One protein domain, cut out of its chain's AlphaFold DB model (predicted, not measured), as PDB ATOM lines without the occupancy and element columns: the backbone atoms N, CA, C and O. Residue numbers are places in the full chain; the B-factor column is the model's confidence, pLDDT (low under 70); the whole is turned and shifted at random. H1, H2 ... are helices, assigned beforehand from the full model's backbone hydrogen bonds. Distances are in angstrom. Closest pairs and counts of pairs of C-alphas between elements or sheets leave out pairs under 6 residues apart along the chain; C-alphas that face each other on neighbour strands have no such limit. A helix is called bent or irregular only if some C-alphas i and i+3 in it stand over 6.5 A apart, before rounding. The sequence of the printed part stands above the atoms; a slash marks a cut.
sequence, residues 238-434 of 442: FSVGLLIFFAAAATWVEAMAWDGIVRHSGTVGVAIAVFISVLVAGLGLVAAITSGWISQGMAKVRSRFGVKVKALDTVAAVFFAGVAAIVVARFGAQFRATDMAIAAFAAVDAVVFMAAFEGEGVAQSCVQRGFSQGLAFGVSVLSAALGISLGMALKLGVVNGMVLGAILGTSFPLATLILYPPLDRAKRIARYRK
ATOM      1  N   PHE A 238      12.758  14.092  47.568       90.38
ATOM      2  CA  PHE A 238      12.196  13.199  46.555       90.38
ATOM      3  C   PHE A 238      13.224  12.164  46.074       90.38
ATOM      4  O   PHE A 238      12.962  10.970  46.145       90.38
ATOM      5  N   SER A 239      14.421  12.607  45.671       88.75
ATOM      6  CA  SER A 239      15.507  11.717  45.233       88.75
ATOM      7  C   SER A 239      16.002  10.810  46.363       88.75
ATOM      8  O   SER A 239      16.279   9.642  46.135       88.75
ATOM      9  N   VAL A 240      16.066  11.323  47.596       91.50
ATOM     10  CA  VAL A 240      16.396  10.527  48.789       91.50
ATOM     11  C   VAL A 240      15.355   9.427  49.020       91.50
ATOM     12  O   VAL A 240      15.724   8.280  49.254       91.50
ATOM     13  N   GLY A 241      14.063   9.754  48.922       90.62
ATOM     14  CA  GLY A 241      12.979   8.779  49.058       90.62
ATOM     15  C   GLY A 241      12.997   7.721  47.954       90.62
ATOM     16  O   GLY A 241      12.842   6.540  48.244       90.62
ATOM     17  N   LEU A 242      13.254   8.133  46.712       88.56
ATOM     18  CA  LEU A 242      13.391   7.242  45.559       88.56
ATOM     19  C   LEU A 242      14.575   6.279  45.725       88.56
ATOM     20  O   LEU A 242      14.422   5.082  45.500       88.56
ATOM     21  N   LEU A 243      15.719   6.776  46.205       86.81
ATOM     22  CA  LEU A 243      16.883   5.949  46.515       86.81
ATOM     23  C   LEU A 243      16.572   4.908  47.599       86.81
ATOM     24  O   LEU A 243      16.885   3.735  47.417       86.81
ATOM     25  N   ILE A 244      15.934   5.314  48.705       90.12
ATOM     26  CA  ILE A 244      15.520   4.384  49.770       90.12
ATOM     27  C   ILE A 244      14.572   3.319  49.204       90.12
ATOM     28  O   ILE A 244      14.752   2.136  49.481       90.12
ATOM     29  N   PHE A 245      13.585   3.730  48.402       88.44
ATOM     30  CA  PHE A 245      12.602   2.830  47.804       88.44
ATOM     31  C   PHE A 245      13.250   1.801  46.874       88.44
ATOM     32  O   PHE A 245      13.036   0.604  47.055       88.44
ATOM     33  N   PHE A 246      14.072   2.239  45.915       82.88
ATOM     34  CA  PHE A 246      14.723   1.318  44.986       82.88
ATOM     35  C   PHE A 246      15.736   0.417  45.683       82.88
ATOM     36  O   PHE A 246      15.767  -0.771  45.386       82.88
ATOM     37  N   ALA A 247      16.501   0.928  46.649       81.56
ATOM     38  CA  ALA A 247      17.406   0.101  47.442       81.56
ATOM     39  C   ALA A 247      16.646  -0.965  48.256       81.56
ATOM     40  O   ALA A 247      17.085  -2.116  48.326       81.56
ATOM     41  N   ALA A 248      15.481  -0.623  48.816       86.56
ATOM     42  CA  ALA A 248      14.623  -1.578  49.515       86.56
ATOM     43  C   ALA A 248      14.035  -2.629  48.568       86.56
ATOM     44  O   ALA A 248      14.102  -3.820  48.867       86.56
ATOM     45  N   ALA A 249      13.512  -2.211  47.412       82.38
ATOM     46  CA  ALA A 249      12.975  -3.117  46.400       82.38
ATOM     47  C   ALA A 249      14.055  -4.068  45.856       82.38
ATOM     48  O   ALA A 249      13.819  -5.271  45.769       82.38
ATOM     49  N   ALA A 250      15.250  -3.546  45.563       75.25
ATOM     50  CA  ALA A 250      16.406  -4.318  45.109       75.25
ATOM     51  C   ALA A 250      16.765  -5.423  46.096       75.25
ATOM     52  O   ALA A 250      16.849  -6.595  45.736       75.25
ATOM     53  N   THR A 251      16.902  -5.035  47.360       76.50
ATOM     54  CA  THR A 251      17.306  -5.947  48.425       76.50
ATOM     55  C   THR A 251      16.211  -6.966  48.732       76.50
ATOM     56  O   THR A 251      16.497  -8.119  49.036       76.50
ATOM     57  N   TRP A 252      14.939  -6.582  48.610       80.38
ATOM     58  CA  TRP A 252      13.824  -7.512  48.764       80.38
ATOM     59  C   TRP A 252      13.807  -8.587  47.665       80.38
ATOM     60  O   TRP A 252      13.610  -9.764  47.973       80.38
ATOM     61  N   VAL A 253      14.069  -8.209  46.406       74.62
ATOM     62  CA  VAL A 253      14.232  -9.159  45.287       74.62
ATOM     63  C   VAL A 253      15.451 -10.054  45.515       74.62
ATOM     64  O   VAL A 253      15.362 -11.271  45.368       74.62
ATOM     65  N   GLU A 254      16.575  -9.476  45.942       69.19
ATOM     66  CA  GLU A 254      17.790 -10.219  46.279       69.19
ATOM     67  C   GLU A 254      17.557 -11.255  47.377       69.19
ATOM     68  O   GLU A 254      17.973 -12.406  47.253       69.19
ATOM     69  N   ALA A 255      16.811 -10.898  48.419       69.50
ATOM     70  CA  ALA A 255      16.492 -11.813  49.503       69.50
ATOM     71  C   ALA A 255      15.654 -13.030  49.042       69.50
ATOM     72  O   ALA A 255      15.621 -14.042  49.745       69.50
ATOM     73  N   MET A 256      15.006 -12.980  47.868       70.56
ATOM     74  CA  MET A 256      14.390 -14.159  47.238       70.56
ATOM     75  C   MET A 256      15.410 -15.065  46.543       70.56
ATOM     76  O   MET A 256      15.240 -16.281  46.554       70.56
ATOM     77  N   ALA A 257      16.478 -14.507  45.968       67.50
ATOM     78  CA  ALA A 257      17.548 -15.292  45.346       67.50
ATOM     79  C   ALA A 257      18.315 -16.135  46.384       67.50
ATOM     80  O   ALA A 257      18.756 -17.244  46.091       67.50
ATOM     81  N   TRP A 258      18.404 -15.644  47.622       67.19
ATOM     82  CA  TRP A 258      19.024 -16.353  48.743       67.19
ATOM     83  C   TRP A 258      18.148 -17.459  49.362       67.19
ATOM     84  O   TRP A 258      18.640 -18.199  50.213       67.19
ATOM     85  N   ASP A 259      16.883 -17.623  48.950       67.25
ATOM     86  CA  ASP A 259      15.915 -18.525  49.605       67.25
ATOM     87  C   ASP A 259      16.398 -19.991  49.637       67.25
ATOM     88  O   ASP A 259      16.247 -20.671  50.650       67.25
ATOM     89  N   GLY A 260      17.078 -20.461  48.583       65.19
ATOM     90  CA  GLY A 260      17.666 -21.808  48.541       65.19
ATOM     91  C   GLY A 260      18.821 -22.012  49.532       65.19
ATOM     92  O   GLY A 260      18.900 -23.043  50.196       65.19
ATOM     93  N   ILE A 261      19.685 -21.007  49.691       65.00
ATOM     94  CA  ILE A 261      20.835 -21.045  50.610       65.00
ATOM     95  C   ILE A 261      20.359 -20.916  52.062       65.00
ATOM     96  O   ILE A 261      20.821 -21.634  52.950       65.00
ATOM     97  N   VAL A 262      19.376 -20.048  52.304       67.38
ATOM     98  CA  VAL A 262      18.765 -19.848  53.624       67.38
ATOM     99  C   VAL A 262      18.045 -21.112  54.100       67.38
ATOM    100  O   VAL A 262      18.187 -21.484  55.265       67.38
ATOM    101  N   ARG A 263      17.333 -21.824  53.213       69.75
ATOM    102  CA  ARG A 263      16.681 -23.102  53.554       69.75
ATOM    103  C   ARG A 263      17.675 -24.203  53.929       69.75
ATOM    104  O   ARG A 263      17.355 -25.018  54.788       69.75
ATOM    105  N   HIS A 264      18.865 -24.226  53.325       71.94
ATOM    106  CA  HIS A 264      19.887 -25.237  53.618       71.94
ATOM    107  C   HIS A 264      20.735 -24.929  54.857       71.94
ATOM    108  O   HIS A 264      21.099 -25.848  55.584       71.94
ATOM    109  N   SER A 265      21.062 -23.659  55.107       69.56
ATOM    110  CA  SER A 265      22.021 -23.264  56.153       69.56
ATOM    111  C   SER A 265      21.388 -22.551  57.355       69.56
ATOM    112  O   SER A 265      22.109 -22.087  58.242       69.56
ATOM    113  N   GLY A 266      20.057 -22.435  57.401       72.25
ATOM    114  CA  GLY A 266      19.325 -21.835  58.519       72.25
ATOM    115  C   GLY A 266      19.792 -20.409  58.840       72.25
ATOM    116  O   GLY A 266      20.018 -19.590  57.949       72.25
ATOM    117  N   THR A 267      19.977 -20.101  60.125       68.62
ATOM    118  CA  THR A 267      20.432 -18.784  60.612       68.62
ATOM    119  C   THR A 267      21.809 -18.370  60.091       68.62
ATOM    120  O   THR A 267      22.041 -17.181  59.880       68.62
ATOM    121  N   VAL A 268      22.707 -19.324  59.827       69.56
ATOM    122  CA  VAL A 268      24.033 -19.041  59.251       69.56
ATOM    123  C   VAL A 268      23.899 -18.586  57.795       69.56
ATOM    124  O   VAL A 268      24.550 -17.624  57.392       69.56
ATOM    125  N   GLY A 269      22.989 -19.199  57.029       67.25
ATOM    126  CA  GLY A 269      22.675 -18.776  55.659       67.25
ATOM    127  C   GLY A 269      22.108 -17.356  55.595       67.25
ATOM    128  O   GLY A 269      22.487 -16.578  54.724       67.25
ATOM    129  N   VAL A 270      21.265 -16.988  56.566       66.81
ATOM    130  CA  VAL A 270      20.740 -15.618  56.702       66.81
ATOM    131  C   VAL A 270      21.859 -14.617  56.994       66.81
ATOM    132  O   VAL A 270      21.910 -13.563  56.366       66.81
ATOM    133  N   ALA A 271      22.771 -14.937  57.916       66.81
ATOM    134  CA  ALA A 271      23.882 -14.050  58.260       66.81
ATOM    135  C   ALA A 271      24.826 -13.811  57.069       66.81
ATOM    136  O   ALA A 271      25.240 -12.677  56.831       66.81
ATOM    137  N   ILE A 272      25.117 -14.860  56.293       67.75
ATOM    138  CA  ILE A 272      25.938 -14.775  55.078       67.75
ATOM    139  C   ILE A 272      25.247 -13.915  54.013       67.75
ATOM    140  O   ILE A 272      25.875 -13.002  53.479       67.75
ATOM    141  N   ALA A 273      23.956 -14.155  53.751       66.38
ATOM    142  CA  ALA A 273      23.177 -13.376  52.790       66.38
ATOM    143  C   ALA A 273      23.161 -11.881  53.158       66.38
ATOM    144  O   ALA A 273      23.521 -11.040  52.344       66.38
ATOM    145  N   VAL A 274      22.845 -11.549  54.417       66.94
ATOM    146  CA  VAL A 274      22.849 -10.162  54.915       66.94
ATOM    147  C   VAL A 274      24.226  -9.514  54.748       66.94
ATOM    148  O   VAL A 274      24.321  -8.392  54.254       66.94
ATOM    149  N   PHE A 275      25.295 -10.203  55.154       70.12
ATOM    150  CA  PHE A 275      26.647  -9.652  55.105       70.12
ATOM    151  C   PHE A 275      27.105  -9.374  53.669       70.12
ATOM    152  O   PHE A 275      27.623  -8.293  53.389       70.12
ATOM    153  N   ILE A 276      26.882 -10.319  52.750       68.56
ATOM    154  CA  ILE A 276      27.298 -10.189  51.350       68.56
ATOM    155  C   ILE A 276      26.490  -9.100  50.641       68.56
ATOM    156  O   ILE A 276      27.098  -8.239  50.007       68.56
ATOM    157  N   SER A 277      25.162  -9.075  50.788       67.69
ATOM    158  CA  SER A 277      24.312  -8.063  50.143       67.69
ATOM    159  C   SER A 277      24.668  -6.646  50.600       67.69
ATOM    160  O   SER A 277      24.823  -5.741  49.781       67.69
ATOM    161  N   VAL A 278      24.900  -6.448  51.905       67.69
ATOM    162  CA  VAL A 278      25.329  -5.149  52.453       67.69
ATOM    163  C   VAL A 278      26.719  -4.758  51.947       67.69
ATOM    164  O   VAL A 278      26.939  -3.597  51.596       67.69
ATOM    165  N   LEU A 279      27.659  -5.704  51.884       69.12
ATOM    166  CA  LEU A 279      29.025  -5.441  51.434       69.12
ATOM    167  C   LEU A 279      29.079  -5.098  49.939       69.12
ATOM    168  O   LEU A 279      29.708  -4.110  49.564       69.12
ATOM    169  N   VAL A 280      28.403  -5.877  49.091       67.12
ATOM    170  CA  VAL A 280      28.347  -5.672  47.635       67.12
ATOM    171  C   VAL A 280      27.670  -4.344  47.304       67.12
ATOM    172  O   VAL A 280      28.229  -3.542  46.553       67.12
ATOM    173  N   ALA A 281      26.524  -4.058  47.925       66.19
ATOM    174  CA  ALA A 281      25.829  -2.794  47.729       66.19
ATOM    175  C   ALA A 281      26.626  -1.597  48.271       66.19
ATOM    176  O   ALA A 281      26.691  -0.549  47.624       66.19
ATOM    177  N   GLY A 282      27.293  -1.756  49.419       66.19
ATOM    178  CA  GLY A 282      28.168  -0.736  49.994       66.19
ATOM    179  C   GLY A 282      29.357  -0.406  49.092       66.19
ATOM    180  O   GLY A 282      29.617   0.766  48.817       66.19
ATOM    181  N   LEU A 283      30.051  -1.424  48.576       69.31
ATOM    182  CA  LEU A 283      31.177  -1.249  47.656       69.31
ATOM    183  C   LEU A 283      30.737  -0.653  46.314       69.31
ATOM    184  O   LEU A 283      31.396   0.262  45.819       69.31
ATOM    185  N   GLY A 284      29.613  -1.116  45.754       67.69
ATOM    186  CA  GLY A 284      29.048  -0.580  44.514       67.69
ATOM    187  C   GLY A 284      28.686   0.901  44.633       67.69
ATOM    188  O   GLY A 284      29.045   1.702  43.772       67.69
ATOM    189  N   LEU A 285      28.062   1.294  45.745       68.25
ATOM    190  CA  LEU A 285      27.698   2.683  46.009       68.25
ATOM    191  C   LEU A 285      28.918   3.588  46.223       68.25
ATOM    192  O   LEU A 285      28.973   4.693  45.683       68.25
ATOM    193  N   VAL A 286      29.915   3.126  46.986       70.44
ATOM    194  CA  VAL A 286      31.171   3.867  47.171       70.44
ATOM    195  C   VAL A 286      31.883   4.039  45.832       70.44
ATOM    196  O   VAL A 286      32.334   5.142  45.523       70.44
ATOM    197  N   ALA A 287      31.943   2.995  45.006       68.81
ATOM    198  CA  ALA A 287      32.537   3.061  43.676       68.81
ATOM    199  C   ALA A 287      31.794   4.028  42.742       68.81
ATOM    200  O   ALA A 287      32.433   4.851  42.087       68.81
ATOM    201  N   ALA A 288      30.459   3.996  42.720       68.25
ATOM    202  CA  ALA A 288      29.651   4.913  41.918       68.25
ATOM    203  C   ALA A 288      29.900   6.376  42.320       68.25
ATOM    204  O   ALA A 288      30.306   7.190  41.491       68.25
ATOM    205  N   ILE A 289      29.794   6.705  43.612       69.19
ATOM    206  CA  ILE A 289      29.991   8.088  44.073       69.19
ATOM    207  C   ILE A 289      31.440   8.557  43.851       69.19
ATOM    208  O   ILE A 289      31.668   9.685  43.402       69.19
ATOM    209  N   THR A 290      32.434   7.708  44.137       69.62
ATOM    210  CA  THR A 290      33.852   8.068  43.957       69.62
ATOM    211  C   THR A 290      34.238   8.196  42.486       69.62
ATOM    212  O   THR A 290      34.956   9.135  42.147       69.62
ATOM    213  N   SER A 291      33.729   7.341  41.594       68.19
ATOM    214  CA  SER A 291      33.955   7.463  40.146       68.19
ATOM    215  C   SER A 291      33.372   8.764  39.582       68.19
ATOM    216  O   SER A 291      34.062   9.464  38.836       68.19
ATOM    217  N   GLY A 292      32.175   9.163  40.027       68.06
ATOM    218  CA  GLY A 292      31.578  10.459  39.704       68.06
ATOM    219  C   GLY A 292      32.442  11.639  40.157       68.06
ATOM    220  O   GLY A 292      32.668  12.591  39.407       68.06
ATOM    221  N   TRP A 293      33.010  11.569  41.363       72.38
ATOM    222  CA  TRP A 293      33.918  12.602  41.875       72.38
ATOM    223  C   TRP A 293      35.263  12.642  41.155       72.38
ATOM    224  O   TRP A 293      35.764  13.731  40.881       72.38
ATOM    225  N   ILE A 294      35.839  11.485  40.827       71.50
ATOM    226  CA  ILE A 294      37.076  11.384  40.045       71.50
ATOM    227  C   ILE A 294      36.854  11.986  38.655       71.50
ATOM    228  O   ILE A 294      37.678  12.777  38.201       71.50
ATOM    229  N   SER A 295      35.711  11.705  38.024       69.62
ATOM    230  CA  SER A 295      35.308  12.306  36.747       69.62
ATOM    231  C   SER A 295      35.203  13.832  36.835       69.62
ATOM    232  O   SER A 295      35.807  14.554  36.041       69.62
ATOM    233  N   GLN A 296      34.516  14.357  37.856       70.81
ATOM    234  CA  GLN A 296      34.396  15.806  38.073       70.81
ATOM    235  C   GLN A 296      35.741  16.471  38.411       70.81
ATOM    236  O   GLN A 296      36.024  17.584  37.961       70.81
ATOM    237  N   GLY A 297      36.582  15.795  39.196       71.50
ATOM    238  CA  GLY A 297      37.938  16.224  39.519       71.50
ATOM    239  C   GLY A 297      38.806  16.308  38.269       71.50
ATOM    240  O   GLY A 297      39.426  17.346  38.029       71.50
ATOM    241  N   MET A 298      38.775  15.275  37.426       69.69
ATOM    242  CA  MET A 298      39.502  15.265  36.158       69.69
ATOM    243  C   MET A 298      38.974  16.291  35.169       69.69
ATOM    244  O   MET A 298      39.786  16.973  34.556       69.69
ATOM    245  N   ALA A 299      37.667  16.546  35.114       70.50
ATOM    246  CA  ALA A 299      37.124  17.644  34.317       70.50
ATOM    247  C   ALA A 299      37.669  19.018  34.766       70.50
ATOM    248  O   ALA A 299      37.938  19.892  33.938       70.50
ATOM    249  N   LYS A 300      37.880  19.211  36.077       73.69
ATOM    250  CA  LYS A 300      38.454  20.441  36.654       73.69
ATOM    251  C   LYS A 300      39.967  20.556  36.433       73.69
ATOM    252  O   LYS A 300      40.481  21.661  36.285       73.69
ATOM    253  N   VAL A 301      40.687  19.435  36.408       74.50
ATOM    254  CA  VAL A 301      42.112  19.377  36.040       74.50
ATOM    255  C   VAL A 301      42.269  19.631  34.538       74.50
ATOM    256  O   VAL A 301      43.038  20.501  34.140       74.50
ATOM    257  N   ARG A 302      41.460  18.974  33.705       73.00
ATOM    258  CA  ARG A 302      41.386  19.153  32.251       73.00
ATOM    259  C   ARG A 302      41.140  20.608  31.861       73.00
ATOM    260  O   ARG A 302      41.827  21.117  30.978       73.00
ATOM    261  N   SER A 303      40.215  21.293  32.538       72.94
ATOM    262  CA  SER A 303      39.943  22.714  32.287       72.94
ATOM    263  C   SER A 303      41.070  23.643  32.750       72.94
ATOM    264  O   SER A 303      41.289  24.666  32.109       72.94
ATOM    265  N   ARG A 304      41.832  23.283  33.793       76.25
ATOM    266  CA  ARG A 304      43.045  24.023  34.195       76.25
ATOM    267  C   ARG A 304      44.225  23.828  33.243       76.25
ATOM    268  O   ARG A 304      44.984  24.767  33.052       76.25
ATOM    269  N   PHE A 305      44.385  22.639  32.665       77.00
ATOM    270  CA  PHE A 305      45.500  22.304  31.767       77.00
ATOM    271  C   PHE A 305      45.174  22.480  30.270       77.00
ATOM    272  O   PHE A 305      45.995  22.150  29.420       77.00
ATOM    273  N   GLY A 306      43.989  22.994  29.918       70.94
ATOM    274  CA  GLY A 306      43.623  23.309  28.528       70.94
ATOM    275  C   GLY A 306      43.445  22.096  27.601       70.94
ATOM    276  O   GLY A 306      43.432  22.248  26.379       70.94
ATOM    277  N   VAL A 307      43.294  20.887  28.149       72.56
ATOM    278  CA  VAL A 307      43.189  19.646  27.363       72.56
ATOM    279  C   VAL A 307      41.771  19.498  26.788       72.56
ATOM    280  O   VAL A 307      40.780  19.452  27.517       72.56
ATOM    281  N   LYS A 308      41.645  19.405  25.456       62.25
ATOM    282  CA  LYS A 308      40.342  19.384  24.751       62.25
ATOM    283  C   LYS A 308      39.653  18.012  24.698       62.25
ATOM    284  O   LYS A 308      38.503  17.920  24.275       62.25
ATOM    285  N   VAL A 309      40.317  16.943  25.136       69.44
ATOM    286  CA  VAL A 309      39.805  15.570  25.000       69.44
ATOM    287  C   VAL A 309      38.831  15.243  26.132       69.44
ATOM    288  O   VAL A 309      39.228  14.826  27.216       69.44
ATOM    289  N   LYS A 310      37.529  15.413  25.874       60.25
ATOM    290  CA  LYS A 310      36.449  15.070  26.819       60.25
ATOM    291  C   LYS A 310      36.388  13.566  27.137       60.25
ATOM    292  O   LYS A 310      35.940  13.197  28.215       60.25
ATOM    293  N   ALA A 311      36.886  12.717  26.233       62.12
ATOM    294  CA  ALA A 311      36.923  11.265  26.411       62.12
ATOM    295  C   ALA A 311      37.778  10.820  27.613       62.12
ATOM    296  O   ALA A 311      37.515   9.765  28.178       62.12
ATOM    297  N   LEU A 312      38.755  11.627  28.046       59.81
ATOM    298  CA  LEU A 312      39.626  11.294  29.177       59.81
ATOM    299  C   LEU A 312      38.852  11.212  30.508       59.81
ATOM    300  O   LEU A 312      39.133  10.342  31.332       59.81
ATOM    301  N   ASP A 313      37.841  12.072  30.686       62.25
ATOM    302  CA  ASP A 313      36.975  12.086  31.874       62.25
ATOM    303  C   ASP A 313      36.155  10.786  31.960       62.25
ATOM    304  O   ASP A 313      36.018  10.179  33.023       62.25
ATOM    305  N   THR A 314      35.649  10.327  30.810       59.59
ATOM    306  CA  THR A 314      34.871   9.090  30.684       59.59
ATOM    307  C   THR A 314      35.751   7.855  30.860       59.59
ATOM    308  O   THR A 314      35.349   6.923  31.545       59.59
ATOM    309  N   VAL A 315      36.970   7.855  30.313       62.34
ATOM    310  CA  VAL A 315      37.915   6.730  30.428       62.34
ATOM    311  C   VAL A 315      38.342   6.500  31.877       62.34
ATOM    312  O   VAL A 315      38.352   5.356  32.323       62.34
ATOM    313  N   ALA A 316      38.634   7.557  32.641       63.59
ATOM    314  CA  ALA A 316      38.992   7.418  34.054       63.59
ATOM    315  C   ALA A 316      37.820   6.879  34.893       63.59
ATOM    316  O   ALA A 316      37.999   5.952  35.680       63.59
ATOM    317  N   ALA A 317      36.612   7.415  34.693       62.94
ATOM    318  CA  ALA A 317      35.417   6.947  35.391       62.94
ATOM    319  C   ALA A 317      35.105   5.474  35.076       62.94
ATOM    320  O   ALA A 317      34.891   4.684  35.993       62.94
ATOM    321  N   VAL A 318      35.155   5.093  33.794       64.12
ATOM    322  CA  VAL A 318      34.937   3.712  33.332       64.12
ATOM    323  C   VAL A 318      36.023   2.774  33.855       64.12
ATOM    324  O   VAL A 318      35.711   1.650  34.233       64.12
ATOM    325  N   PHE A 319      37.277   3.222  33.943       70.44
ATOM    326  CA  PHE A 319      38.364   2.427  34.511       70.44
ATOM    327  C   PHE A 319      38.120   2.109  35.992       70.44
ATOM    328  O   PHE A 319      38.135   0.943  36.376       70.44
ATOM    329  N   PHE A 320      37.832   3.115  36.825       65.06
ATOM    330  CA  PHE A 320      37.591   2.889  38.257       65.06
ATOM    331  C   PHE A 320      36.287   2.132  38.528       65.06
ATOM    332  O   PHE A 320      36.273   1.240  39.377       65.06
ATOM    333  N   ALA A 321      35.219   2.424  37.779       61.44
ATOM    334  CA  ALA A 321      33.974   1.664  37.851       61.44
ATOM    335  C   ALA A 321      34.177   0.204  37.408       61.44
ATOM    336  O   ALA A 321      33.679  -0.709  38.061       61.44
ATOM    337  N   GLY A 322      34.963  -0.029  36.353       62.12
ATOM    338  CA  GLY A 322      35.320  -1.363  35.871       62.12
ATOM    339  C   GLY A 322      36.155  -2.150  36.880       62.12
ATOM    340  O   GLY A 322      35.857  -3.311  37.145       62.12
ATOM    341  N   VAL A 323      37.151  -1.519  37.512       68.12
ATOM    342  CA  VAL A 323      37.944  -2.139  38.588       68.12
ATOM    343  C   VAL A 323      37.054  -2.503  39.777       68.12
ATOM    344  O   VAL A 323      37.131  -3.626  40.271       68.12
ATOM    345  N   ALA A 324      36.171  -1.599  40.208       61.56
ATOM    346  CA  ALA A 324      35.240  -1.874  41.297       61.56
ATOM    347  C   ALA A 324      34.263  -3.011  40.957       61.56
ATOM    348  O   ALA A 324      34.078  -3.915  41.769       61.56
ATOM    349  N   ALA A 325      33.701  -3.017  39.745       61.38
ATOM    350  CA  ALA A 325      32.819  -4.080  39.272       61.38
ATOM    351  C   ALA A 325      33.536  -5.439  39.223       61.38
ATOM    352  O   ALA A 325      32.967  -6.441  39.645       61.38
ATOM    353  N   ILE A 326      34.801  -5.483  38.786       65.12
ATOM    354  CA  ILE A 326      35.613  -6.711  38.789       65.12
ATOM    355  C   ILE A 326      35.869  -7.200  40.218       65.12
ATOM    356  O   ILE A 326      35.778  -8.401  40.470       65.12
ATOM    357  N   VAL A 327      36.182  -6.304  41.157       64.25
ATOM    358  CA  VAL A 327      36.402  -6.658  42.571       64.25
ATOM    359  C   VAL A 327      35.128  -7.231  43.188       64.25
ATOM    360  O   VAL A 327      35.172  -8.302  43.791       64.25
ATOM    361  N   VAL A 328      33.992  -6.563  42.977       59.78
ATOM    362  CA  VAL A 328      32.679  -7.006  43.461       59.78
ATOM    363  C   VAL A 328      32.288  -8.349  42.840       59.78
ATOM    364  O   VAL A 328      31.921  -9.272  43.565       59.78
ATOM    365  N   ALA A 329      32.440  -8.507  41.523       60.56
ATOM    366  CA  ALA A 329      32.105  -9.742  40.819       60.56
ATOM    367  C   ALA A 329      33.004 -10.918  41.235       60.56
ATOM    368  O   ALA A 329      32.510 -12.027  41.433       60.56
ATOM    369  N   ARG A 330      34.316 -10.691  41.409       64.69
ATOM    370  CA  ARG A 330      35.252 -11.725  41.888       64.69
ATOM    371  C   ARG A 330      34.954 -12.147  43.318       64.69
ATOM    372  O   ARG A 330      35.040 -13.334  43.613       64.69
ATOM    373  N   PHE A 331      34.597 -11.202  44.184       62.28
ATOM    374  CA  PHE A 331      34.197 -11.504  45.552       62.28
ATOM    375  C   PHE A 331      32.879 -12.291  45.584       62.28
ATOM    376  O   PHE A 331      32.809 -13.347  46.203       62.28
ATOM    377  N   GLY A 332      31.858 -11.844  44.844       57.72
ATOM    378  CA  GLY A 332      30.569 -12.537  44.753       57.72
ATOM    379  C   GLY A 332      30.679 -13.951  44.168       57.72
ATOM    380  O   GLY A 332      30.006 -14.867  44.637       57.72
ATOM    381  N   ALA A 333      31.570 -14.166  43.195       62.41
ATOM    382  CA  ALA A 333      31.800 -15.475  42.584       62.41
ATOM    383  C   ALA A 333      32.316 -16.539  43.570       62.41
ATOM    384  O   ALA A 333      32.037 -17.717  43.369       62.41
ATOM    385  N   GLN A 334      32.999 -16.150  44.654       63.56
ATOM    386  CA  GLN A 334      33.488 -17.088  45.675       63.56
ATOM    387  C   GLN A 334      32.361 -17.762  46.475       63.56
ATOM    388  O   GLN A 334      32.600 -18.779  47.120       63.56
ATOM    389  N   PHE A 335      31.137 -17.229  46.410       57.53
ATOM    390  CA  PHE A 335      29.983 -17.709  47.175       57.53
ATOM    391  C   PHE A 335      28.856 -18.297  46.300       57.53
ATOM    392  O   PHE A 335      27.843 -18.756  46.828       57.53
ATOM    393  N   ARG A 336      29.007 -18.315  44.965       58.78
ATOM    394  CA  ARG A 336      28.009 -18.857  44.020       58.78
ATOM    395  C   ARG A 336      28.212 -20.364  43.833       58.78
ATOM    396  O   ARG A 336      29.074 -20.775  43.068       58.78
ATOM    397  N   ALA A 337      27.417 -21.187  44.518       54.59
ATOM    398  CA  ALA A 337      27.585 -22.646  44.530       54.59
ATOM    399  C   ALA A 337      26.562 -23.448  43.686       54.59
ATOM    400  O   ALA A 337      26.426 -24.650  43.897       54.59
ATOM    401  N   THR A 338      25.797 -22.854  42.759       56.06
ATOM    402  CA  THR A 338      24.883 -23.636  41.885       56.06
ATOM    403  C   THR A 338      24.424 -22.865  40.642       56.06
ATOM    404  O   THR A 338      24.159 -21.666  40.722       56.06
ATOM    405  N   ASP A 339      24.255 -23.555  39.508       52.50
ATOM    406  CA  ASP A 339      23.948 -22.949  38.197       52.50
ATOM    407  C   ASP A 339      22.602 -22.199  38.137       52.50
ATOM    408  O   ASP A 339      22.492 -21.168  37.474       52.50
ATOM    409  N   MET A 340      21.591 -22.629  38.904       46.06
ATOM    410  CA  MET A 340      20.314 -21.905  39.026       46.06
ATOM    411  C   MET A 340      20.424 -20.572  39.781       46.06
ATOM    412  O   MET A 340      19.578 -19.693  39.619       46.06
ATOM    413  N   ALA A 341      21.469 -20.399  40.589       50.94
ATOM    414  CA  ALA A 341      21.694 -19.178  41.341       50.94
ATOM    415  C   ALA A 341      22.304 -18.071  40.459       50.94
ATOM    416  O   ALA A 341      22.122 -16.890  40.732       50.94
ATOM    417  N   ILE A 342      22.978 -18.429  39.359       52.56
ATOM    418  CA  ILE A 342      23.744 -17.493  38.520       52.56
ATOM    419  C   ILE A 342      22.835 -16.461  37.832       52.56
ATOM    420  O   ILE A 342      23.155 -15.273  37.835       52.56
ATOM    421  N   ALA A 343      21.682 -16.877  37.294       49.81
ATOM    422  CA  ALA A 343      20.740 -15.967  36.635       49.81
ATOM    423  C   ALA A 343      20.017 -15.041  37.634       49.81
ATOM    424  O   ALA A 343      19.845 -13.852  37.364       49.81
ATOM    425  N   ALA A 344      19.653 -15.565  38.810       49.41
ATOM    426  CA  ALA A 344      19.047 -14.780  39.883       49.41
ATOM    427  C   ALA A 344      20.042 -13.758  40.464       49.41
ATOM    428  O   ALA A 344      19.693 -12.594  40.638       49.41
ATOM    429  N   PHE A 345      21.303 -14.153  40.670       53.59
ATOM    430  CA  PHE A 345      22.356 -13.257  41.151       53.59
ATOM    431  C   PHE A 345      22.769 -12.196  40.120       53.59
ATOM    432  O   PHE A 345      23.072 -11.075  40.510       53.59
ATOM    433  N   ALA A 346      22.729 -12.490  38.816       56.69
ATOM    434  CA  ALA A 346      23.013 -11.499  37.772       56.69
ATOM    435  C   ALA A 346      21.921 -10.417  37.652       56.69
ATOM    436  O   ALA A 346      22.234  -9.240  37.465       56.69
ATOM    437  N   ALA A 347      20.643 -10.788  37.794       50.62
ATOM    438  CA  ALA A 347      19.544  -9.820  37.845       50.62
ATOM    439  C   ALA A 347      19.630  -8.935  39.101       50.62
ATOM    440  O   ALA A 347      19.391  -7.734  39.029       50.62
ATOM    441  N   VAL A 348      20.033  -9.519  40.230       51.38
ATOM    442  CA  VAL A 348      20.258  -8.836  41.512       51.38
ATOM    443  C   VAL A 348      21.425  -7.849  41.453       51.38
ATOM    444  O   VAL A 348      21.252  -6.697  41.855       51.38
ATOM    445  N   ASP A 349      22.568  -8.247  40.883       58.78
ATOM    446  CA  ASP A 349      23.722  -7.363  40.675       58.78
ATOM    447  C   ASP A 349      23.307  -6.113  39.881       58.78
ATOM    448  O   ASP A 349      23.741  -5.009  40.202       58.78
ATOM    449  N   ALA A 350      22.403  -6.250  38.902       56.12
ATOM    450  CA  ALA A 350      21.880  -5.128  38.123       56.12
ATOM    451  C   ALA A 350      21.000  -4.168  38.948       56.12
ATOM    452  O   ALA A 350      21.093  -2.952  38.761       56.12
ATOM    453  N   VAL A 351      20.177  -4.665  39.882       54.12
ATOM    454  CA  VAL A 351      19.346  -3.787  40.733       54.12
ATOM    455  C   VAL A 351      20.185  -3.083  41.806       54.12
ATOM    456  O   VAL A 351      19.969  -1.903  42.086       54.12
ATOM    457  N   VAL A 352      21.201  -3.756  42.353       57.41
ATOM    458  CA  VAL A 352      22.186  -3.138  43.255       57.41
ATOM    459  C   VAL A 352      22.997  -2.060  42.522       57.41
ATOM    460  O   VAL A 352      23.222  -0.975  43.063       57.41
ATOM    461  N   PHE A 353      23.360  -2.302  41.259       61.41
ATOM    462  CA  PHE A 353      24.023  -1.311  40.407       61.41
ATOM    463  C   PHE A 353      23.117  -0.106  40.101       61.41
ATOM    464  O   PHE A 353      23.575   1.035  40.124       61.41
ATOM    465  N   MET A 354      21.814  -0.327  39.891       59.66
ATOM    466  CA  MET A 354      20.827   0.750  39.725       59.66
ATOM    467  C   MET A 354      20.698   1.616  40.988       59.66
ATOM    468  O   MET A 354      20.702   2.842  40.892       59.66
ATOM    469  N   ALA A 355      20.666   1.011  42.182       60.50
ATOM    470  CA  ALA A 355      20.655   1.758  43.445       60.50
ATOM    471  C   ALA A 355      21.950   2.573  43.661       60.50
ATOM    472  O   ALA A 355      21.909   3.665  44.233       60.50
ATOM    473  N   ALA A 356      23.093   2.085  43.165       65.69
ATOM    474  CA  ALA A 356      24.359   2.816  43.196       65.69
ATOM    475  C   ALA A 356      24.349   4.065  42.287       65.69
ATOM    476  O   ALA A 356      24.821   5.125  42.707       65.69
ATOM    477  N   PHE A 357      23.749   3.975  41.093       65.25
ATOM    478  CA  PHE A 357      23.553   5.123  40.193       65.25
ATOM    479  C   PHE A 357      22.612   6.184  40.779       65.25
ATOM    480  O   PHE A 357      22.914   7.378  40.728       65.25
ATOM    481  N   GLU A 358      21.506   5.767  41.398       70.50
ATOM    482  CA  GLU A 358      20.588   6.688  42.084       70.50
ATOM    483  C   GLU A 358      21.268   7.391  43.274       70.50
ATOM    484  O   GLU A 358      21.036   8.577  43.537       70.50
ATOM    485  N   GLY A 359      22.184   6.697  43.960       77.94
ATOM    486  CA  GLY A 359      23.033   7.276  44.999       77.94
ATOM    487  C   GLY A 359      23.917   8.413  44.488       77.94
ATOM    488  O   GLY A 359      23.940   9.509  45.059       77.94
ATOM    489  N   GLU A 360      24.592   8.207  43.357       80.06
ATOM    490  CA  GLU A 360      25.358   9.275  42.711       80.06
ATOM    491  C   GLU A 360      24.465  10.485  42.380       80.06
ATOM    492  O   GLU A 360      24.832  11.626  42.682       80.06
ATOM    493  N   GLY A 361      23.260  10.247  41.852       81.56
ATOM    494  CA  GLY A 361      22.270  11.289  41.569       81.56
ATOM    495  C   GLY A 361      21.892  12.119  42.803       81.56
ATOM    496  O   GLY A 361      21.882  13.356  42.752       81.56
ATOM    497  N   VAL A 362      21.652  11.469  43.948       87.69
ATOM    498  CA  VAL A 362      21.377  12.147  45.229       87.69
ATOM    499  C   VAL A 362      22.575  12.981  45.687       87.69
ATOM    500  O   VAL A 362      22.402  14.144  46.075       87.69
ATOM    501  N   ALA A 363      23.789  12.427  45.620       87.50
ATOM    502  CA  ALA A 363      25.006  13.132  46.015       87.50
ATOM    503  C   ALA A 363      25.251  14.368  45.131       87.50
ATOM    504  O   ALA A 363      25.482  15.468  45.645       87.50
ATOM    505  N   GLN A 364      25.122  14.231  43.809       85.81
ATOM    506  CA  GLN A 364      25.255  15.346  42.872       85.81
ATOM    507  C   GLN A 364      24.174  16.411  43.096       85.81
ATOM    508  O   GLN A 364      24.494  17.600  43.157       85.81
ATOM    509  N   SER A 365      22.915  16.012  43.306       88.50
ATOM    510  CA  SER A 365      21.820  16.946  43.608       88.50
ATOM    511  C   SER A 365      22.079  17.729  44.901       88.50
ATOM    512  O   SER A 365      21.831  18.935  44.967       88.50
ATOM    513  N   CYS A 366      22.647  17.087  45.927       90.50
ATOM    514  CA  CYS A 366      23.060  17.774  47.151       90.50
ATOM    515  C   CYS A 366      24.160  18.815  46.882       90.50
ATOM    516  O   CYS A 366      24.058  19.955  47.342       90.50
ATOM    517  N   VAL A 367      25.189  18.468  46.106       89.38
ATOM    518  CA  VAL A 367      26.268  19.406  45.752       89.38
ATOM    519  C   VAL A 367      25.733  20.584  44.930       89.38
ATOM    520  O   VAL A 367      26.049  21.732  45.241       89.38
ATOM    521  N   GLN A 368      24.853  20.339  43.954       88.94
ATOM    522  CA  GLN A 368      24.197  21.388  43.158       88.94
ATOM    523  C   GLN A 368      23.350  22.338  44.020       88.94
ATOM    524  O   GLN A 368      23.296  23.539  43.766       88.94
ATOM    525  N   ARG A 369      22.738  21.824  45.093       90.31
ATOM    526  CA  ARG A 369      22.002  22.618  46.095       90.31
ATOM    527  C   ARG A 369      22.918  23.323  47.110       90.31
ATOM    528  O   ARG A 369      22.437  23.952  48.056       90.31
ATOM    529  N   GLY A 370      24.235  23.238  46.921       88.38
ATOM    530  CA  GLY A 370      25.251  23.941  47.699       88.38
ATOM    531  C   GLY A 370      25.616  23.273  49.024       88.38
ATOM    532  O   GLY A 370      26.098  23.964  49.929       88.38
ATOM    533  N   PHE A 371      25.356  21.975  49.196       91.19
ATOM    534  CA  PHE A 371      25.842  21.211  50.350       91.19
ATOM    535  C   PHE A 371      27.318  20.811  50.184       91.19
ATOM    536  O   PHE A 371      27.844  20.777  49.073       91.19
ATOM    537  N   SER A 372      28.004  20.533  51.298       90.44
ATOM    538  CA  SER A 372      29.386  20.037  51.261       90.44
ATOM    539  C   SER A 372      29.441  18.612  50.705       90.44
ATOM    540  O   SER A 372      28.492  17.842  50.859       90.44
ATOM    541  N   GLN A 373      30.576  18.239  50.105       86.06
ATOM    542  CA  GLN A 373      30.781  16.891  49.554       86.06
ATOM    543  C   GLN A 373      30.610  15.795  50.616       86.06
ATOM    544  O   GLN A 373      29.965  14.788  50.347       86.06
ATOM    545  N   GLY A 374      31.099  16.021  51.841       86.94
ATOM    546  CA  GLY A 374      30.940  15.066  52.943       86.94
ATOM    547  C   GLY A 374      29.481  14.848  53.355       86.94
ATOM    548  O   GLY A 374      29.073  13.711  53.575       86.94
ATOM    549  N   LEU A 375      28.666  15.912  53.400       91.00
ATOM    550  CA  LEU A 375      27.238  15.779  53.706       91.00
ATOM    551  C   LEU A 375      26.495  15.085  52.562       91.00
ATOM    552  O   LEU A 375      25.686  14.199  52.818       91.00
ATOM    553  N   ALA A 376      26.784  15.464  51.315       90.50
ATOM    554  CA  ALA A 376      26.194  14.843  50.131       90.50
ATOM    555  C   ALA A 376      26.470  13.331  50.079       90.50
ATOM    556  O   ALA A 376      25.551  12.544  49.860       90.50
ATOM    557  N   PHE A 377      27.715  12.936  50.353       87.25
ATOM    558  CA  PHE A 377      28.123  11.539  50.466       87.25
ATOM    559  C   PHE A 377      27.395  10.822  51.601       87.25
ATOM    560  O   PHE A 377      26.774   9.790  51.370       87.25
ATOM    561  N   GLY A 378      27.411  11.396  52.807       88.56
ATOM    562  CA  GLY A 378      26.758  10.803  53.972       88.56
ATOM    563  C   GLY A 378      25.258  10.585  53.760       88.56
ATOM    564  O   GLY A 378      24.762   9.498  54.037       88.56
ATOM    565  N   VAL A 379      24.544  11.580  53.214       92.19
ATOM    566  CA  VAL A 379      23.108  11.461  52.913       92.19
ATOM    567  C   VAL A 379      22.864  10.363  51.883       92.19
ATOM    568  O   VAL A 379      21.983   9.538  52.099       92.19
ATOM    569  N   SER A 380      23.643  10.313  50.801       88.50
ATOM    570  CA  SER A 380      23.498   9.268  49.782       88.50
ATOM    571  C   SER A 380      23.730   7.869  50.358       88.50
ATOM    572  O   SER A 380      22.885   6.989  50.203       88.50
ATOM    573  N   VAL A 381      24.857   7.664  51.044       85.69
ATOM    574  CA  VAL A 381      25.260   6.349  51.562       85.69
ATOM    575  C   VAL A 381      24.290   5.840  52.615       85.69
ATOM    576  O   VAL A 381      23.826   4.706  52.531       85.69
ATOM    577  N   LEU A 382      23.927   6.687  53.577       89.06
ATOM    578  CA  LEU A 382      23.012   6.295  54.644       89.06
ATOM    579  C   LEU A 382      21.576   6.088  54.146       89.06
ATOM    580  O   LEU A 382      20.876   5.240  54.690       89.06
ATOM    581  N   SER A 383      21.141   6.803  53.101       90.94
ATOM    582  CA  SER A 383      19.826   6.571  52.481       90.94
ATOM    583  C   SER A 383      19.765   5.206  51.799       90.94
ATOM    584  O   SER A 383      18.825   4.449  52.024       90.94
ATOM    585  N   ALA A 384      20.791   4.858  51.018       86.00
ATOM    586  CA  ALA A 384      20.879   3.539  50.401       86.00
ATOM    587  C   ALA A 384      20.973   2.427  51.459       86.00
ATOM    588  O   ALA A 384      20.231   1.453  51.389       86.00
ATOM    589  N   ALA A 385      21.817   2.603  52.482       83.44
ATOM    590  CA  ALA A 385      21.974   1.639  53.571       83.44
ATOM    591  C   ALA A 385      20.672   1.421  54.362       83.44
ATOM    592  O   ALA A 385      20.347   0.287  54.729       83.44
ATOM    593  N   LEU A 386      19.895   2.486  54.588       89.44
ATOM    594  CA  LEU A 386      18.569   2.384  55.193       89.44
ATOM    595  C   LEU A 386      17.597   1.622  54.285       89.44
ATOM    596  O   LEU A 386      16.889   0.743  54.767       89.44
ATOM    597  N   GLY A 387      17.586   1.920  52.983       87.50
ATOM    598  CA  GLY A 387      16.781   1.188  52.004       87.50
ATOM    599  C   GLY A 387      17.093  -0.308  52.007       87.50
ATOM    600  O   GLY A 387      16.182  -1.114  52.165       87.50
ATOM    601  N   ILE A 388      18.374  -0.681  51.961       81.62
ATOM    602  CA  ILE A 388      18.826  -2.081  52.049       81.62
ATOM    603  C   ILE A 388      18.318  -2.742  53.336       81.62
ATOM    604  O   ILE A 388      17.718  -3.817  53.300       81.62
ATOM    605  N   SER A 389      18.489  -2.073  54.478       82.69
ATOM    606  CA  SER A 389      18.047  -2.590  55.779       82.69
ATOM    607  C   SER A 389      16.527  -2.807  55.832       82.69
ATOM    608  O   SER A 389      16.064  -3.820  56.355       82.69
ATOM    609  N   LEU A 390      15.743  -1.890  55.251       88.81
ATOM    610  CA  LEU A 390      14.286  -2.013  55.142       88.81
ATOM    611  C   LEU A 390      13.870  -3.145  54.191       88.81
ATOM    612  O   LEU A 390      12.953  -3.898  54.512       88.81
ATOM    613  N   GLY A 391      14.559  -3.304  53.059       84.62
ATOM    614  CA  GLY A 391      14.326  -4.405  52.121       84.62
ATOM    615  C   GLY A 391      14.535  -5.776  52.769       84.62
ATOM    616  O   GLY A 391      13.685  -6.658  52.642       84.62
ATOM    617  N   MET A 392      15.604  -5.926  53.560       78.38
ATOM    618  CA  MET A 392      15.838  -7.143  54.350       78.38
ATOM    619  C   MET A 392      14.750  -7.374  55.399       78.38
ATOM    620  O   MET A 392      14.309  -8.508  55.596       78.38
ATOM    621  N   ALA A 393      14.277  -6.312  56.051       84.44
ATOM    622  CA  ALA A 393      13.223  -6.408  57.056       84.44
ATOM    623  C   ALA A 393      11.887  -6.894  56.491       84.44
ATOM    624  O   ALA A 393      11.175  -7.626  57.178       84.44
ATOM    625  N   LEU A 394      11.569  -6.558  55.237       85.44
ATOM    626  CA  LEU A 394      10.367  -7.053  54.559       85.44
ATOM    627  C   LEU A 394      10.378  -8.577  54.361       85.44
ATOM    628  O   LEU A 394       9.310  -9.183  54.323       85.44
ATOM    629  N   LYS A 395      11.556  -9.206  54.243       77.62
ATOM    630  CA  LYS A 395      11.684 -10.661  54.046       77.62
ATOM    631  C   LYS A 395      11.943 -11.421  55.348       77.62
ATOM    632  O   LYS A 395      11.326 -12.456  55.575       77.62
ATOM    633  N   LEU A 396      12.864 -10.935  56.180       76.12
ATOM    634  CA  LEU A 396      13.299 -11.612  57.412       76.12
ATOM    635  C   LEU A 396      12.470 -11.229  58.647       76.12
ATOM    636  O   LEU A 396      12.606 -11.860  59.695       76.12
ATOM    637  N   GLY A 397      11.626 -10.203  58.530       78.88
ATOM    638  CA  GLY A 397      10.860  -9.641  59.632       78.88
ATOM    639  C   GLY A 397      11.673  -8.674  60.496       78.88
ATOM    640  O   GLY A 397      12.861  -8.859  60.758       78.88
ATOM    641  N   VAL A 398      10.998  -7.639  60.999       75.94
ATOM    642  CA  VAL A 398      11.591  -6.592  61.859       75.94
ATOM    643  C   VAL A 398      11.983  -7.127  63.249       75.94
ATOM    644  O   VAL A 398      12.784  -6.517  63.947       75.94
ATOM    645  N   VAL A 399      11.455  -8.290  63.647       75.69
ATOM    646  CA  VAL A 399      11.732  -8.939  64.945       75.69
ATOM    647  C   VAL A 399      13.158  -9.511  65.009       75.69
ATOM    648  O   VAL A 399      13.666  -9.815  66.087       75.69
ATOM    649  N   ASN A 400      13.845  -9.632  63.869       78.44
ATOM    650  CA  ASN A 400      15.238 -10.051  63.841       78.44
ATOM    651  C   ASN A 400      16.150  -8.942  64.403       78.44
ATOM    652  O   ASN A 400      16.297  -7.878  63.800       78.44
ATOM    653  N   GLY A 401      16.806  -9.215  65.537       78.69
ATOM    654  CA  GLY A 401      17.647  -8.241  66.240       78.69
ATOM    655  C   GLY A 401      18.788  -7.649  65.402       78.69
ATOM    656  O   GLY A 401      19.126  -6.481  65.584       78.69
ATOM    657  N   MET A 402      19.343  -8.398  64.440       76.19
ATOM    658  CA  MET A 402      20.389  -7.885  63.544       76.19
ATOM    659  C   MET A 402      19.827  -6.888  62.524       76.19
ATOM    660  O   MET A 402      20.427  -5.841  62.283       76.19
ATOM    661  N   VAL A 403      18.652  -7.182  61.961       77.12
ATOM    662  CA  VAL A 403      17.976  -6.301  60.997       77.12
ATOM    663  C   VAL A 403      17.488  -5.028  61.684       77.12
ATOM    664  O   VAL A 403      17.688  -3.929  61.170       77.12
ATOM    665  N   LEU A 404      16.919  -5.159  62.884       83.56
ATOM    666  CA  LEU A 404      16.525  -4.016  63.703       83.56
ATOM    667  C   LEU A 404      17.732  -3.130  64.046       83.56
ATOM    668  O   LEU A 404      17.659  -1.908  63.905       83.56
ATOM    669  N   GLY A 405      18.860  -3.737  64.431       81.38
ATOM    670  CA  GLY A 405      20.117  -3.026  64.669       81.38
ATOM    671  C   GLY A 405      20.612  -2.261  63.437       81.38
ATOM    672  O   GLY A 405      21.010  -1.104  63.560       81.38
ATOM    673  N   ALA A 406      20.523  -2.856  62.243       80.38
ATOM    674  CA  ALA A 406      20.900  -2.208  60.986       80.38
ATOM    675  C   ALA A 406      19.980  -1.025  60.627       80.38
ATOM    676  O   ALA A 406      20.468   0.045  60.251       80.38
ATOM    677  N   ILE A 407      18.661  -1.165  60.810       86.81
ATOM    678  CA  ILE A 407      17.705  -0.064  60.606       86.81
ATOM    679  C   ILE A 407      18.010   1.088  61.563       86.81
ATOM    680  O   ILE A 407      18.091   2.237  61.134       86.81
ATOM    681  N   LEU A 408      18.212   0.813  62.854       88.75
ATOM    682  CA  LEU A 408      18.525   1.857  63.836       88.75
ATOM    683  C   LEU A 408      19.879   2.520  63.542       88.75
ATOM    684  O   LEU A 408      19.977   3.748  63.539       88.75
ATOM    685  N   GLY A 409      20.896   1.720  63.215       85.88
ATOM    686  CA  GLY A 409      22.246   2.183  62.897       85.88
ATOM    687  C   GLY A 409      22.335   3.040  61.631       85.88
ATOM    688  O   GLY A 409      23.234   3.868  61.529       85.88
ATOM    689  N   THR A 410      21.401   2.896  60.689       86.56
ATOM    690  CA  THR A 410      21.358   3.689  59.446       86.56
ATOM    691  C   THR A 410      20.381   4.862  59.531       86.56
ATOM    692  O   THR A 410      20.715   5.977  59.125       86.56
ATOM    693  N   SER A 411      19.200   4.652  60.121       90.31
ATOM    694  CA  SER A 411      18.165   5.684  60.265       90.31
ATOM    695  C   SER A 411      18.581   6.815  61.200       90.31
ATOM    696  O   SER A 411      18.327   7.976  60.879       90.31
ATOM    697  N   PHE A 412      19.258   6.519  62.316       92.94
ATOM    698  CA  PHE A 412      19.656   7.551  63.271       92.94
ATOM    699  C   PHE A 412      20.689   8.523  62.667       92.94
ATOM    700  O   PHE A 412      20.402   9.724  62.614       92.94
ATOM    701  N   PRO A 413      21.831   8.073  62.104       93.19
ATOM    702  CA  PRO A 413      22.755   8.969  61.412       93.19
ATOM    703  C   PRO A 413      22.102   9.701  60.235       93.19
ATOM    704  O   PRO A 413      22.318  10.905  60.077       93.19
ATOM    705  N   LEU A 414      21.247   9.039  59.447       92.06
ATOM    706  CA  LEU A 414      20.548   9.700  58.343       92.06
ATOM    707  C   LEU A 414      19.636  10.828  58.842       92.06
ATOM    708  O   LEU A 414      19.672  11.935  58.300       92.06
ATOM    709  N   ALA A 415      18.871  10.587  59.909       94.00
ATOM    710  CA  ALA A 415      18.029  11.598  60.538       94.00
ATOM    711  C   ALA A 415      18.863  12.786  61.038       94.00
ATOM    712  O   ALA A 415      18.482  13.938  60.813       94.00
ATOM    713  N   THR A 416      20.039  12.540  61.632       93.31
ATOM    714  CA  THR A 416      20.937  13.631  62.046       93.31
ATOM    715  C   THR A 416      21.415  14.471  60.860       93.31
ATOM    716  O   THR A 416      21.409  15.700  60.950       93.31
ATOM    717  N   LEU A 417      21.750  13.851  59.720       93.31
ATOM    718  CA  LEU A 417      22.141  14.574  58.506       93.31
ATOM    719  C   LEU A 417      20.976  15.338  57.870       93.31
ATOM    720  O   LEU A 417      21.185  16.429  57.341       93.31
ATOM    721  N   ILE A 418      19.752  14.812  57.947       92.19
ATOM    722  CA  ILE A 418      18.548  15.489  57.452       92.19
ATOM    723  C   ILE A 418      18.201  16.715  58.307       92.19
ATOM    724  O   ILE A 418      17.812  17.758  57.772       92.19
ATOM    725  N   LEU A 419      18.369  16.614  59.626       92.62
ATOM    726  CA  LEU A 419      18.114  17.701  60.575       92.62
ATOM    727  C   LEU A 419      19.266  18.713  60.658       92.62
ATOM    728  O   LEU A 419      19.061  19.848  61.094       92.62
ATOM    729  N   TYR A 420      20.470  18.353  60.214       92.00
ATOM    730  CA  TYR A 420      21.635  19.232  60.289       92.00
ATOM    731  C   TYR A 420      21.459  20.565  59.525       92.00
ATOM    732  O   TYR A 420      21.683  21.609  60.138       92.00
ATOM    733  N   PRO A 421      21.008  20.614  58.249       91.81
ATOM    734  CA  PRO A 421      20.830  21.869  57.515       91.81
ATOM    735  C   PRO A 421      19.919  22.917  58.178       91.81
ATOM    736  O   PRO A 421      20.342  24.079  58.264       91.81
ATOM    737  N   PRO A 422      18.695  22.587  58.648       91.56
ATOM    738  CA  PRO A 422      17.856  23.569  59.328       91.56
ATOM    739  C   PRO A 422      18.464  24.018  60.665       91.56
ATOM    740  O   PRO A 422      18.415  25.212  60.968       91.56
ATOM    741  N   LEU A 423      19.101  23.118  61.424       91.62
ATOM    742  CA  LEU A 423      19.763  23.452  62.692       91.62
ATOM    743  C   LEU A 423      20.980  24.362  62.493       91.62
ATOM    744  O   LEU A 423      21.138  25.365  63.188       91.62
ATOM    745  N   ASP A 424      21.832  24.052  61.522       91.06
ATOM    746  CA  ASP A 424      22.996  24.857  61.156       91.06
ATOM    747  C   ASP A 424      22.571  26.242  60.636       91.06
ATOM    748  O   ASP A 424      23.135  27.272  61.017       91.06
ATOM    749  N   ARG A 425      21.488  26.310  59.849       92.25
ATOM    750  CA  ARG A 425      20.874  27.588  59.470       92.25
ATOM    751  C   ARG A 425      20.365  28.365  60.683       92.25
ATOM    752  O   ARG A 425      20.645  29.559  60.763       92.25
ATOM    753  N   ALA A 426      19.662  27.728  61.616       92.12
ATOM    754  CA  ALA A 426      19.185  28.381  62.835       92.12
ATOM    755  C   ALA A 426      20.352  28.931  63.672       92.12
ATOM    756  O   ALA A 426      20.313  30.088  64.091       92.12
ATOM    757  N   LYS A 427      21.443  28.165  63.821       93.06
ATOM    758  CA  LYS A 427      22.679  28.618  64.484       93.06
ATOM    759  C   LYS A 427      23.303  29.825  63.779       93.06
ATOM    760  O   LYS A 427      23.681  30.788  64.445       93.06
ATOM    761  N   ARG A 428      23.396  29.812  62.443       92.81
ATOM    762  CA  ARG A 428      23.892  30.965  61.668       92.81
ATOM    763  C   ARG A 428      23.000  32.194  61.819       92.81
ATOM    764  O   ARG A 428      23.529  33.283  61.999       92.81
ATOM    765  N   ILE A 429      21.677  32.026  61.802       93.31
ATOM    766  CA  ILE A 429      20.732  33.123  62.055       93.31
ATOM    767  C   ILE A 429      20.933  33.669  63.465       93.31
ATOM    768  O   ILE A 429      21.040  34.876  63.621       93.31
ATOM    769  N   ALA A 430      21.058  32.815  64.483       92.56
ATOM    770  CA  ALA A 430      21.314  33.259  65.851       92.56
ATOM    771  C   ALA A 430      22.624  34.061  65.965       92.56
ATOM    772  O   ALA A 430      22.654  35.084  66.645       92.56
ATOM    773  N   ARG A 431      23.695  33.658  65.260       93.19
ATOM    774  CA  ARG A 431      24.932  34.458  65.166       93.19
ATOM    775  C   ARG A 431      24.703  35.787  64.447       93.19
ATOM    776  O   ARG A 431      25.166  36.808  64.936       93.19
ATOM    777  N   TYR A 432      23.960  35.787  63.341       92.06
ATOM    778  CA  TYR A 432      23.608  37.007  62.610       92.06
ATOM    779  C   TYR A 432      22.814  37.987  63.488       92.06
ATOM    780  O   TYR A 432      23.140  39.167  63.540       92.06
ATOM    781  N   ARG A 433      21.862  37.495  64.292       92.06
ATOM    782  CA  ARG A 433      21.110  38.319  65.254       92.06
ATOM    783  C   ARG A 433      21.993  38.979  66.316       92.06
ATOM    784  O   ARG A 433      21.643  40.050  66.792       92.06
ATOM    785  N   LYS A 434      23.135  38.380  66.684       91.88
ATOM    786  CA  LYS A 434      24.091  39.019  67.608       91.88
ATOM    787  C   LYS A 434      24.736  40.266  66.997       91.88
ATOM    788  O   LYS A 434      25.027  41.199  67.736       91.88
TER     789      LYS A 434
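AT A GLANCE: This is residues 238 to 434 of the 442 residues of the protein "Protein kinase domain-containing protein" of Coleofasciculus chthonoplastes PCC 7420 (UniProt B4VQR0). Four helices, H1, H2, H4 and H5, bundle into the core of a flat body; H3 packs on H2, H6a packs on H5, and residues 422 to 434 of H6 stick out. The printed part has 197 residues, with six named helices, H1 to H6; the class is all helix. It is only just compact, close to loose: radius of gyration of the C-alphas 19.2 A, spans 62 by 48 by 22 A.

HOW THE PARTS SIT: H1, residues 238 to 257, touches H5, residues 373 to 396; the closest C-alphas, of Ala 248 and Gly 391, are 3.9 A apart. H2, residues 259 to 304, is irregular, with C-alphas 264 and 267 9.5 A apart. H2 and H3, residues 311 to 333, form a hairpin at 14 degrees; the closest C-alphas, of Ser 291 and Ala 317, are 5.0 A apart. H4, residues 339 to 368, touches H1; the closest C-alphas, of Ala 250 and Val 351, are 5.3 A apart. H6, residues 401 to 434, assigned as one helix by its hydrogen bonds, is bent, with C-alphas 418 and 421 6.8 A apart. Its arm H6a, residues 401 to 418, forms a hairpin with H5; H6b, residues 421 to 434, touches no helix. Every O i to N i+4 pair is within hydrogen-bond range in H3 and H6b, against 15 of 16 in H1, 40 of 42 in H2, 24 of 26 in H4, 19 of 20 in H5 and 13 of 14 in H6a.

IN THESE COORDINATES: H1 begins at C-alpha 238 (12.196, 13.199, 46.555). H2 is 52.8 A long and H4 44.6 A. H6b ends at C-alpha 434 (24.091, 39.019, 67.608).

THE WHOLE: The C-alphas farthest apart, of Asp 339 and Lys 434, are 68.6 A apart. The printed part has no cut and no long link. Its mean pLDDT is 75.1; 85 residues are under 70, among them 320 to 357.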